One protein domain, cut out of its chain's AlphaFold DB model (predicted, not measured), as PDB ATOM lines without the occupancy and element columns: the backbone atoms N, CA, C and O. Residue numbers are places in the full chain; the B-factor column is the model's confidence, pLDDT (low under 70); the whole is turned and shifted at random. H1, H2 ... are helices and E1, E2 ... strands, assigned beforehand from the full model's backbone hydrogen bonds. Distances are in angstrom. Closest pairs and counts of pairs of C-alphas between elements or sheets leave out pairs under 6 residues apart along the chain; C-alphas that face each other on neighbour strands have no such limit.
ATOM      1  N   ASP A 745     138.763 143.627 161.221       94.69
ATOM      2  CA  ASP A 745     137.380 144.064 161.087       94.69
ATOM      3  C   ASP A 745     137.288 145.572 161.331       94.69
ATOM      4  O   ASP A 745     137.747 146.081 162.351       94.69
ATOM      5  N   ILE A 746     136.705 146.303 160.386       92.38
ATOM      6  CA  ILE A 746     136.566 147.757 160.435       92.38
ATOM      7  C   ILE A 746     135.094 148.097 160.247       92.38
ATOM      8  O   ILE A 746     134.553 147.932 159.150       92.38
ATOM      9  N   ILE A 747     134.476 148.617 161.304       90.56
ATOM     10  CA  ILE A 747     133.117 149.150 161.262       90.56
ATOM     11  C   ILE A 747     133.222 150.640 160.949       90.56
ATOM     12  O   ILE A 747     133.768 151.412 161.736       90.56
ATOM     13  N   TYR A 748     132.758 151.051 159.769       81.62
ATOM     14  CA  TYR A 748     132.918 152.425 159.295       81.62
ATOM     15  C   TYR A 748     131.627 153.240 159.428       81.62
ATOM     16  O   TYR A 748     130.565 152.828 158.964       81.62
ATOM     17  N   GLY A 749     131.734 154.427 160.032       72.38
ATOM     18  CA  GLY A 749     130.643 155.407 160.118       72.38
ATOM     19  C   GLY A 749     130.518 156.286 158.861       72.38
ATOM     20  O   GLY A 749     130.975 155.925 157.774       72.38
ATOM     21  N   ASP A 750     129.920 157.476 158.997       65.56
ATOM     22  CA  ASP A 750     129.902 158.510 157.942       65.56
ATOM     23  C   ASP A 750     131.342 158.928 157.547       65.56
ATOM     24  O   ASP A 750     132.246 159.050 158.384       65.56
ATOM     25  N   ALA A 751     131.568 159.198 156.258       56.12
ATOM     26  CA  ALA A 751     132.840 159.646 155.696       56.12
ATOM     27  C   ALA A 751     133.540 160.781 156.425       56.12
ATOM     28  O   ALA A 751     134.777 160.836 156.435       56.12
ATOM     29  N   PHE A 752     132.777 161.731 156.956       58.72
ATOM     30  CA  PHE A 752     133.361 162.898 157.603       58.72
ATOM     31  C   PHE A 752     134.029 162.548 158.934       58.72
ATOM     32  O   PHE A 752     134.994 163.210 159.311       58.72
ATOM     33  N   HIS A 753     133.605 161.461 159.580       64.44
ATOM     34  CA  HIS A 753     133.985 161.141 160.954       64.44
ATOM     35  C   HIS A 753     134.974 159.971 161.061       64.44
ATOM     36  O   HIS A 753     135.712 159.892 162.044       64.44
ATOM     37  N   GLN A 754     135.104 159.129 160.024       74.75
ATOM     38  CA  GLN A 754     136.091 158.047 160.055       74.75
ATOM     39  C   GLN A 754     137.527 158.597 160.089       74.75
ATOM     40  O   GLN A 754     137.995 159.262 159.145       74.75
ATOM     41  N   LYS A 755     138.242 158.269 161.172       78.75
ATOM     42  CA  LYS A 755     139.659 158.590 161.348       78.75
ATOM     43  C   LYS A 755     140.505 157.796 160.353       78.75
ATOM     44  O   LYS A 755     140.214 156.651 160.024       78.75
ATOM     45  N   SER A 756     141.515 158.455 159.796       81.56
ATOM     46  CA  SER A 756     142.369 157.909 158.743       81.56
ATOM     47  C   SER A 756     143.773 158.513 158.891       81.56
ATOM     48  O   SER A 756     143.885 159.734 158.775       81.56
ATOM     49  N   PRO A 757     144.840 157.711 159.071       84.75
ATOM     50  CA  PRO A 757     144.846 156.249 159.012       84.75
ATOM     51  C   PRO A 757     144.125 155.592 160.197       84.75
ATOM     52  O   PRO A 757     144.107 156.160 161.282       84.75
ATOM     53  N   ILE A 758     143.527 154.418 159.979       90.88
ATOM     54  CA  ILE A 758     142.808 153.670 161.028       90.88
ATOM     55  C   ILE A 758     143.795 153.003 161.994       90.88
ATOM     56  O   ILE A 758     143.594 153.042 163.203       90.88
ATOM     57  N   ILE A 759     144.872 152.418 161.460       93.19
ATOM     58  CA  ILE A 759     145.948 151.784 162.226       93.19
ATOM     59  C   ILE A 759     147.285 152.435 161.853       93.19
ATOM     60  O   ILE A 759     147.626 152.544 160.669       93.19
ATOM     61  N   THR A 760     148.060 152.851 162.855       92.31
ATOM     62  CA  THR A 760     149.350 153.542 162.671       92.31
ATOM     63  C   THR A 760     150.464 152.958 163.537       92.31
ATOM     64  O   THR A 760     150.193 152.410 164.600       92.31
ATOM     65  N   PHE A 761     151.703 153.047 163.043       91.75
ATOM     66  CA  PHE A 761     152.958 152.688 163.721       91.75
ATOM     67  C   PHE A 761     154.156 153.235 162.920       91.75
ATOM     68  O   PHE A 761     154.013 153.542 161.729       91.75
ATOM     69  N   GLU A 762     155.336 153.358 163.538       83.12
ATOM     70  CA  GLU A 762     156.515 153.980 162.905       83.12
ATOM     71  C   GLU A 762     157.064 153.192 161.694       83.12
ATOM     72  O   GLU A 762     157.382 153.766 160.643       83.12
ATOM     73  N   GLY A 763     157.139 151.863 161.796       80.88
ATOM     74  CA  GLY A 763     157.779 150.998 160.798       80.88
ATOM     75  C   GLY A 763     156.914 150.628 159.589       80.88
ATOM     76  O   GLY A 763     156.019 151.362 159.164       80.88
ATOM     77  N   GLN A 764     157.229 149.488 158.973       77.44
ATOM     78  CA  GLN A 764     156.427 148.854 157.924       77.44
ATOM     79  C   GLN A 764     156.026 147.457 158.384       77.44
ATOM     80  O   GLN A 764     156.807 146.764 159.028       77.44
ATOM     81  N   LEU A 765     154.803 147.054 158.050       80.00
ATOM     82  CA  LEU A 765     154.304 145.729 158.386       80.00
ATOM     83  C   LEU A 765     155.121 144.651 157.660       80.00
ATOM     84  O   LEU A 765     155.403 144.807 156.476       80.00
ATOM     85  N   GLU A 766     155.430 143.533 158.317       73.38
ATOM     86  CA  GLU A 766     156.148 142.386 157.733       73.38
ATOM     87  C   GLU A 766     155.330 141.086 157.840       73.38
ATOM     88  O   GLU A 766     155.737 140.116 158.465       73.38
ATOM     89  N   ILE A 767     154.148 141.057 157.219       78.19
ATOM     90  CA  ILE A 767     153.261 139.879 157.182       78.19
ATOM     91  C   ILE A 767     152.976 139.433 155.747       78.19
ATOM     92  O   ILE A 767     153.012 140.252 154.824       78.19
ATOM     93  N   SER A 768     152.700 138.140 155.544       72.00
ATOM     94  CA  SER A 768     152.471 137.572 154.212       72.00
ATOM     95  C   SER A 768     151.004 137.603 153.760       72.00
ATOM     96  O   SER A 768     150.749 137.691 152.558       72.00
ATOM     97  N   SER A 769     150.045 137.560 154.693       80.81
ATOM     98  CA  SER A 769     148.603 137.486 154.414       80.81
ATOM     99  C   SER A 769     147.783 138.164 155.517       80.81
ATOM    100  O   SER A 769     147.956 137.846 156.691       80.81
ATOM    101  N   VAL A 770     146.880 139.074 155.132       88.00
ATOM    102  CA  VAL A 770     145.958 139.806 156.026       88.00
ATOM    103  C   VAL A 770     144.586 139.905 155.365       88.00
ATOM    104  O   VAL A 770     144.499 140.196 154.164       88.00
ATOM    105  N   TYR A 771     143.527 139.701 156.148       92.38
ATOM    106  CA  TYR A 771     142.140 139.831 155.707       92.38
ATOM    107  C   TYR A 771     141.503 141.076 156.319       92.38
ATOM    108  O   TYR A 771     141.338 141.155 157.528       92.38
ATOM    109  N   PHE A 772     141.121 142.029 155.475       92.69
ATOM    110  CA  PHE A 772     140.364 143.215 155.861       92.69
ATOM    111  C   PHE A 772     138.883 142.986 155.583       92.69
ATOM    112  O   PHE A 772     138.511 142.659 154.450       92.69
ATOM    113  N   HIS A 773     138.054 143.188 156.597       94.06
ATOM    114  CA  HIS A 773     136.606 143.147 156.498       94.06
ATOM    115  C   HIS A 773     136.040 144.524 156.845       94.06
ATOM    116  O   HIS A 773     136.369 145.090 157.882       94.06
ATOM    117  N   LEU A 774     135.234 145.083 155.952       90.38
ATOM    118  CA  LEU A 774     134.620 146.398 156.082       90.38
ATOM    119  C   LEU A 774     133.108 146.214 156.210       90.38
ATOM    120  O   LEU A 774     132.484 145.661 155.302       90.38
ATOM    121  N   SER A 775     132.532 146.704 157.304       90.44
ATOM    122  CA  SER A 775     131.088 146.686 157.556       90.44
ATOM    123  C   SER A 775     130.556 148.093 157.868       90.44
ATOM    124  O   SER A 775     131.246 148.886 158.515       90.44
ATOM    125  N   PRO A 776     129.350 148.451 157.393       84.38
ATOM    126  CA  PRO A 776     128.750 149.745 157.686       84.38
ATOM    127  C   PRO A 776     128.349 149.832 159.161       84.38
ATOM    128  O   PRO A 776     127.738 148.919 159.717       84.38
ATOM    129  N   GLY A 777     128.664 150.964 159.775       82.12
ATOM    130  CA  GLY A 777     128.249 151.310 161.123       82.12
ATOM    131  C   GLY A 777     126.807 151.812 161.223       82.12
ATOM    132  O   GLY A 777     126.114 152.057 160.235       82.12
ATOM    133  N   SER A 778     126.370 152.011 162.458       81.56
ATOM    134  CA  SER A 778     125.113 152.631 162.864       81.56
ATOM    135  C   SER A 778     124.918 154.053 162.322       81.56
ATOM    136  O   SER A 778     123.788 154.421 161.994       81.56
ATOM    137  N   HIS A 779     125.993 154.833 162.163       74.56
ATOM    138  CA  HIS A 779     125.940 156.192 161.614       74.56
ATOM    139  C   HIS A 779     126.258 156.265 160.113       74.56
ATOM    140  O   HIS A 779     126.568 157.339 159.593       74.56
ATOM    141  N   PHE A 780     126.195 155.144 159.392       76.81
ATOM    142  CA  PHE A 780     126.518 155.107 157.970       76.81
ATOM    143  C   PHE A 780     125.473 155.834 157.099       76.81
ATOM    144  O   PHE A 780     124.271 155.573 157.181       76.81
ATOM    145  N   SER A 781     125.950 156.702 156.198       68.62
ATOM    146  CA  SER A 781     125.149 157.348 155.151       68.62
ATOM    147  C   SER A 781     125.811 157.194 153.784       68.62
ATOM    148  O   SER A 781     126.992 157.490 153.603       68.62
ATOM    149  N   THR A 782     125.032 156.781 152.782       66.75
ATOM    150  CA  THR A 782     125.501 156.642 151.394       66.75
ATOM    151  C   THR A 782     125.746 157.983 150.699       66.75
ATOM    152  O   THR A 782     126.477 158.025 149.711       66.75
ATOM    153  N   GLU A 783     125.144 159.074 151.184       62.84
ATOM    154  CA  GLU A 783     125.215 160.400 150.544       62.84
ATOM    155  C   GLU A 783     126.558 161.106 150.780       62.84
ATOM    156  O   GLU A 783     126.968 161.947 149.981       62.84
ATOM    157  N   ASN A 784     127.283 160.698 151.823       58.38
ATOM    158  CA  ASN A 784     128.537 161.289 152.264       58.38
ATOM    159  C   ASN A 784     129.571 160.178 152.438       58.38
ATOM    160  O   ASN A 784     129.829 159.738 153.550       58.38
ATOM    161  N   THR A 785     130.144 159.676 151.343       59.53
ATOM    162  CA  THR A 785     131.201 158.650 151.380       59.53
ATOM    163  C   THR A 785     132.567 159.271 151.044       59.53
ATOM    164  O   THR A 785     132.724 160.025 150.081       59.53
ATOM    165  N   LYS A 786     133.596 158.983 151.855       61.16
ATOM    166  CA  LYS A 786     134.956 159.519 151.685       61.16
ATOM    167  C   LYS A 786     135.551 158.790 150.498       61.16
ATOM    168  O   LYS A 786     135.516 157.564 150.458       61.16
ATOM    169  N   THR A 787     136.155 159.516 149.561       68.81
ATOM    170  CA  THR A 787     136.715 158.897 148.347       68.81
ATOM    171  C   THR A 787     137.769 157.836 148.649       68.81
ATOM    172  O   THR A 787     137.919 156.905 147.855       68.81
ATOM    173  N   LYS A 788     138.494 157.966 149.771       82.81
ATOM    174  CA  LYS A 788     139.532 157.033 150.220       82.81
ATOM    175  C   LYS A 788     139.622 156.997 151.748       82.81
ATOM    176  O   LYS A 788     139.612 158.050 152.380       82.81
ATOM    177  N   ILE A 789     139.804 155.807 152.312       86.00
ATOM    178  CA  ILE A 789     140.106 155.576 153.730       86.00
ATOM    179  C   ILE A 789     141.475 154.895 153.804       86.00
ATOM    180  O   ILE A 789     141.647 153.823 153.220       86.00
ATOM    181  N   LYS A 790     142.465 155.511 154.471       90.56
ATOM    182  CA  LYS A 790     143.766 154.863 154.720       90.56
ATOM    183  C   LYS A 790     143.598 153.896 155.889       90.56
ATOM    184  O   LYS A 790     143.204 154.319 156.969       90.56
ATOM    185  N   ILE A 791     143.875 152.611 155.675       91.00
ATOM    186  CA  ILE A 791     143.675 151.596 156.716       91.00
ATOM    187  C   ILE A 791     144.957 151.427 157.528       91.00
ATOM    188  O   ILE A 791     145.002 151.828 158.682       91.00
ATOM    189  N   ILE A 792     146.006 150.873 156.922       92.19
ATOM    190  CA  ILE A 792     147.250 150.515 157.611       92.19
ATOM    191  C   ILE A 792     148.434 150.617 156.646       92.19
ATOM    192  O   ILE A 792     148.284 150.424 155.432       92.19
ATOM    193  N   LYS A 793     149.611 150.951 157.175       91.25
ATOM    194  CA  LYS A 793     150.850 151.067 156.400       91.25
ATOM    195  C   LYS A 793     151.389 149.677 156.044       91.25
ATOM    196  O   LYS A 793     151.542 148.830 156.918       91.25
ATOM    197  N   MET A 794     151.687 149.423 154.773       90.31
ATOM    198  CA  MET A 794     152.267 148.158 154.295       90.31
ATOM    199  C   MET A 794     152.992 148.352 152.962       90.31
ATOM    200  O   MET A 794     152.783 149.354 152.281       90.31
ATOM    201  N   SER A 795     153.818 147.388 152.553       90.44
ATOM    202  CA  SER A 795     154.430 147.414 151.219       90.44
ATOM    203  C   SER A 795     153.425 147.062 150.114       90.44
ATOM    204  O   SER A 795     152.452 146.336 150.326       90.44
ATOM    205  N   GLU A 796     153.695 147.496 148.880       90.44
ATOM    206  CA  GLU A 796     152.855 147.170 147.715       90.44
ATOM    207  C   GLU A 796     152.736 145.650 147.490       90.44
ATOM    208  O   GLU A 796     151.679 145.140 147.111       90.44
ATOM    209  N   LYS A 797     153.818 144.901 147.748       89.25
ATOM    210  CA  LYS A 797     153.830 143.435 147.641       89.25
ATOM    211  C   LYS A 797     152.817 142.808 148.601       89.25
ATOM    212  O   LYS A 797     152.060 141.936 148.187       89.25
ATOM    213  N   GLN A 798     152.771 143.285 149.839       87.25
ATOM    214  CA  GLN A 798     151.836 142.796 150.854       87.25
ATOM    215  C   GLN A 798     150.409 143.239 150.566       87.25
ATOM    216  O   GLN A 798     149.486 142.443 150.695       87.25
ATOM    217  N   CYS A 799     150.224 144.463 150.062       89.25
ATOM    218  CA  CYS A 799     148.916 144.924 149.602       89.25
ATOM    219  C   CYS A 799     148.359 144.028 148.486       89.25
ATOM    220  O   CYS A 799     147.163 143.752 148.440       89.25
ATOM    221  N   LYS A 800     149.207 143.493 147.599       88.44
ATOM    222  CA  LYS A 800     148.770 142.510 146.591       88.44
ATOM    223  C   LYS A 800     148.335 141.182 147.212       88.44
ATOM    224  O   LYS A 800     147.410 140.568 146.685       88.44
ATOM    225  N   GLN A 801     148.972 140.767 148.303       89.56
ATOM    226  CA  GLN A 801     148.691 139.509 149.003       89.56
ATOM    227  C   GLN A 801     147.509 139.604 149.976       89.56
ATOM    228  O   GLN A 801     146.885 138.587 150.266       89.56
ATOM    229  N   SER A 802     147.160 140.804 150.443       91.00
ATOM    230  CA  SER A 802     146.012 141.009 151.325       91.00
ATOM    231  C   SER A 802     144.676 140.884 150.591       91.00
ATOM    232  O   SER A 802     144.569 141.099 149.376       91.00
ATOM    233  N   LYS A 803     143.616 140.576 151.337       92.56
ATOM    234  CA  LYS A 803     142.240 140.567 150.831       92.56
ATOM    235  C   LYS A 803     141.442 141.660 151.531       92.56
ATOM    236  O   LYS A 803     141.581 141.827 152.730       92.56
ATOM    237  N   LEU A 804     140.610 142.374 150.781       92.88
ATOM    238  CA  LEU A 804     139.637 143.322 151.318       92.88
ATOM    239  C   LEU A 804     138.250 142.868 150.875       92.88
ATOM    240  O   LEU A 804     138.042 142.599 149.689       92.88
ATOM    241  N   VAL A 805     137.346 142.729 151.835       91.44
ATOM    242  CA  VAL A 805     135.938 142.387 151.634       91.44
ATOM    243  C   VAL A 805     135.119 143.503 152.261       91.44
ATOM    244  O   VAL A 805     135.310 143.808 153.430       91.44
ATOM    245  N   ASP A 806     134.237 144.113 151.478       87.19
ATOM    246  CA  ASP A 806     133.288 145.120 151.951       87.19
ATOM    247  C   ASP A 806     131.873 144.561 151.826       87.19
ATOM    248  O   ASP A 806     131.469 144.141 150.735       87.19
ATOM    249  N   GLU A 807     131.137 144.541 152.937       87.19
ATOM    250  CA  GLU A 807     129.784 143.984 153.013       87.19
ATOM    251  C   GLU A 807     128.825 144.654 152.023       87.19
ATOM    252  O   GLU A 807     128.000 143.979 151.406       87.19
ATOM    253  N   LEU A 808     128.968 145.968 151.813       84.06
ATOM    254  CA  LEU A 808     128.119 146.730 150.893       84.06
ATOM    255  C   LEU A 808     128.671 146.809 149.466       84.06
ATOM    256  O   LEU A 808     127.984 147.309 148.574       84.06
ATOM    257  N   SER A 809     129.881 146.296 149.217       85.38
ATOM    258  CA  SER A 809     130.553 146.386 147.911       85.38
ATOM    259  C   SER A 809     130.631 147.822 147.356       85.38
ATOM    260  O   SER A 809     130.480 148.033 146.151       85.38
ATOM    261  N   ILE A 810     130.847 148.804 148.231       82.75
ATOM    262  CA  ILE A 810     131.049 150.227 147.926       82.75
ATOM    263  C   ILE A 810     132.535 150.517 147.719       82.75
ATOM    264  O   ILE A 810     132.901 151.322 146.858       82.75
ATOM    265  N   TYR A 811     133.398 149.852 148.484       86.81
ATOM    266  CA  TYR A 811     134.836 150.059 148.468       86.81
ATOM    267  C   TYR A 811     135.583 148.964 147.693       86.81
ATOM    268  O   TYR A 811     135.313 147.771 147.813       86.81
ATOM    269  N   GLU A 812     136.583 149.379 146.918       89.88
ATOM    270  CA  GLU A 812     137.612 148.524 146.333       89.88
ATOM    271  C   GLU A 812     138.968 148.745 147.016       89.88
ATOM    272  O   GLU A 812     139.267 149.823 147.539       89.88
ATOM    273  N   LYS A 813     139.810 147.709 146.985       92.94
ATOM    274  CA  LYS A 813     141.194 147.777 147.460       92.94
ATOM    275  C   LYS A 813     142.061 148.556 146.472       92.94
ATOM    276  O   LYS A 813     142.143 148.177 145.305       92.94
ATOM    277  N   ASP A 814     142.780 149.559 146.957       92.94
ATOM    278  CA  ASP A 814     143.801 150.297 146.203       92.94
ATOM    279  C   ASP A 814     145.051 150.511 147.099       92.94
ATOM    280  O   ASP A 814     145.066 150.120 148.273       92.94
ATOM    281  N   TYR A 815     146.131 151.074 146.558       92.81
ATOM    282  CA  TYR A 815     147.393 151.311 147.271       92.81
ATOM    283  C   TYR A 815     147.877 152.747 147.051       92.81
ATOM    284  O   TYR A 815     148.012 153.193 145.912       92.81
ATOM    285  N   LEU A 816     148.147 153.481 148.136       91.06
ATOM    286  CA  LEU A 816     148.576 154.882 148.066       91.06
ATOM    287  C   LEU A 816     149.450 155.263 149.264       91.06
ATOM    288  O   LEU A 816     149.106 154.947 150.397       91.06
ATOM    289  N   ASP A 817     150.547 155.986 149.025       88.44
ATOM    290  CA  ASP A 817     151.458 156.515 150.058       88.44
ATOM    291  C   ASP A 817     151.969 155.466 151.063       88.44
ATOM    292  O   ASP A 817     152.177 155.770 152.235       88.44
ATOM    293  N   ASN A 818     152.171 154.223 150.619       90.00
ATOM    294  CA  ASN A 818     152.504 153.076 151.476       90.00
ATOM    295  C   ASN A 818     151.387 152.624 152.426       90.00
ATOM    296  O   ASN A 818     151.658 151.936 153.406       90.00
ATOM    297  N   PHE A 819     150.135 152.961 152.128       91.25
ATOM    298  CA  PHE A 819     148.956 152.447 152.815       91.25
ATOM    299  C   PHE A 819     148.119 151.587 151.871       91.25
ATOM    300  O   PHE A 819     147.952 151.906 150.689       91.25
ATOM    301  N   ILE A 820     147.526 150.527 152.418       91.44
ATOM    302  CA  ILE A 820     146.321 149.956 151.815       91.44
ATOM    303  C   ILE A 820     145.168 150.937 152.041       91.44
ATOM    304  O   ILE A 820     144.981 151.467 153.143       91.44
ATOM    305  N   ILE A 821     144.421 151.207 150.975       91.44
ATOM    306  CA  ILE A 821     143.290 152.127 151.006       91.44
ATOM    307  C   ILE A 821     142.010 151.414 150.570       91.44
ATOM    308  O   ILE A 821     142.017 150.624 149.623       91.44
ATOM    309  N   ALA A 822     140.907 151.726 151.245       89.56
ATOM    310  CA  ALA A 822     139.562 151.438 150.762       89.56
ATOM    311  C   ALA A 822     139.093 152.643 149.943       89.56
ATOM    312  O   ALA A 822     139.016 153.759 150.460       89.56
ATOM    313  N   LYS A 823     138.841 152.450 148.649       87.88
ATOM    314  CA  LYS A 823     138.482 153.512 147.702       87.88
ATOM    315  C   LYS A 823     137.104 153.257 147.121       87.88
ATOM    316  O   LYS A 823     136.808 152.131 146.752       87.88
ATOM    317  N   ILE A 824     136.275 154.290 147.005       83.75
ATOM    318  CA  ILE A 824     134.924 154.136 146.447       83.75
ATOM    319  C   ILE A 824     135.005 153.630 145.002       83.75
ATOM    320  O   ILE A 824     135.721 154.199 144.170       83.75
ATOM    321  N   ILE A 825     134.209 152.609 144.692       81.19
ATOM    322  CA  ILE A 825     133.971 152.143 143.329       81.19
ATOM    323  C   ILE A 825     133.194 153.244 142.607       81.19
ATOM    324  O   ILE A 825     131.981 153.373 142.743       81.19
ATOM    325  N   SER A 826     133.891 154.079 141.833       64.62
ATOM    326  CA  SER A 826     133.218 155.115 141.047       64.62
ATOM    327  C   SER A 826     132.234 154.455 140.073       64.62
ATOM    328  O   SER A 826     132.657 153.650 139.232       64.62
ATOM    329  N   GLU A 827     130.955 154.839 140.119       53.88
ATOM    330  CA  GLU A 827     129.905 154.319 139.224       53.88
ATOM    331  C   GLU A 827     130.236 154.491 137.725       53.88
ATOM    332  O   GLU A 827     129.680 153.806 136.868       53.88
ATOM    333  N   ASN A 828     131.214 155.332 137.378       48.31
ATOM    334  CA  ASN A 828     131.535 155.664 135.992       48.31
ATOM    335  C   ASN A 828     132.443 154.678 135.237       48.31
ATOM    336  O   ASN A 828     132.577 154.805 134.018       48.31
ATOM    337  N   ASN A 829     133.044 153.668 135.880       43.38
ATOM    338  CA  ASN A 829     134.017 152.808 135.181       43.38
ATOM    339  C   ASN A 829     133.424 151.545 134.523       43.38
ATOM    340  O   ASN A 829     134.118 150.841 133.787       43.38
TER     341      ASN A 829
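AT A GLANCE: This is residues 745 to 829 of the 884 residues of an uncharacterized protein of Tritrichomonas foetus (UniProt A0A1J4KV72). What shape does the backbone make? It is a small sandwich, two three-stranded sheets face to face with their strands crossed at 34 degrees, and a short helix, H1, sits at one end over strand E6 of the second sheet. How is it built along the printed part? The 85 printed residues hold E1, E2, E3, H1, E4, E5 and E6 in that order; one sheet runs E1 E2 E4, parallel, the other E3 E6 E5, antiparallel. How is the whole classed and how large is it? Under half of the residues are in named elements, which are mostly strand; the whole is compact, with a radius of gyration of the C-alphas of 12.6 A and spans of 36 by 28 by 20 A.

HOW THE PARTS SIT: How does the first sheet pair? E1, residues 745 to 748, is parallel to E2, residues 770 to 776, at 31 degrees, with N 746 and O 773 2.8 A apart. The inner strand E2 is parallel to E4, residues 803 to 806, at 8 degrees, with N 774 and O 805 2.8 A apart. And the second? E3, residues 788 to 793, is antiparallel to the inner strand E6, residues 819 to 824, at 161 degrees, with N 789 and O 822 2.9 A apart. E5, residues 811 to 816, forms a hairpin with E6, antiparallel at 142 degrees, with N 812 and O 823 2.8 A apart. This sheet is strongly twisted, its C-alphas up to 4.7 A off its best plane. How do the sheets stand? The parts that face each other are 10.1 A centre to centre, their best planes 13 degrees apart; the closest C-alphas of E4 and E5 are those of Leu 804 and Lys 813, 6.1 A apart. Where is the helix? H1, residues 796 to 801, is on the sheet E3 E6 E5 at a height of 9.2 A, over E6 and slantwise to it at 50 degrees on the local plane; its closest C-alphas to E6 are those of Cys 799 and Ile 820, 6.1 A apart. In H1 every O i to N i+4 pair is within hydrogen-bond range.

IN THESE COORDINATES: Where do the elements begin and end? E1 begins at C-alpha 745, (137.380, 144.064, 161.087), and E6 ends at C-alpha 824, (134.924, 154.136, 146.447). How long are the longer strands? From first to last C-alpha, E2 measures 19.9 A, E3 14.2 A, E5 14.6 A and E6 15.5 A.

THE WHOLE: How far does it reach? The two C-alphas farthest apart are those of Glu 762 and Asn 828, 36.8 A. Which links are long, and is there a cut? The links E1 to E2, 21 residues, and E2 to E3, 11 residues, are long, and the printed part has no cut. Where is confidence low? The mean pLDDT of the printed part is 82.1; residues 750 to 753, 781 to 787 and 826 to 829 are under 70.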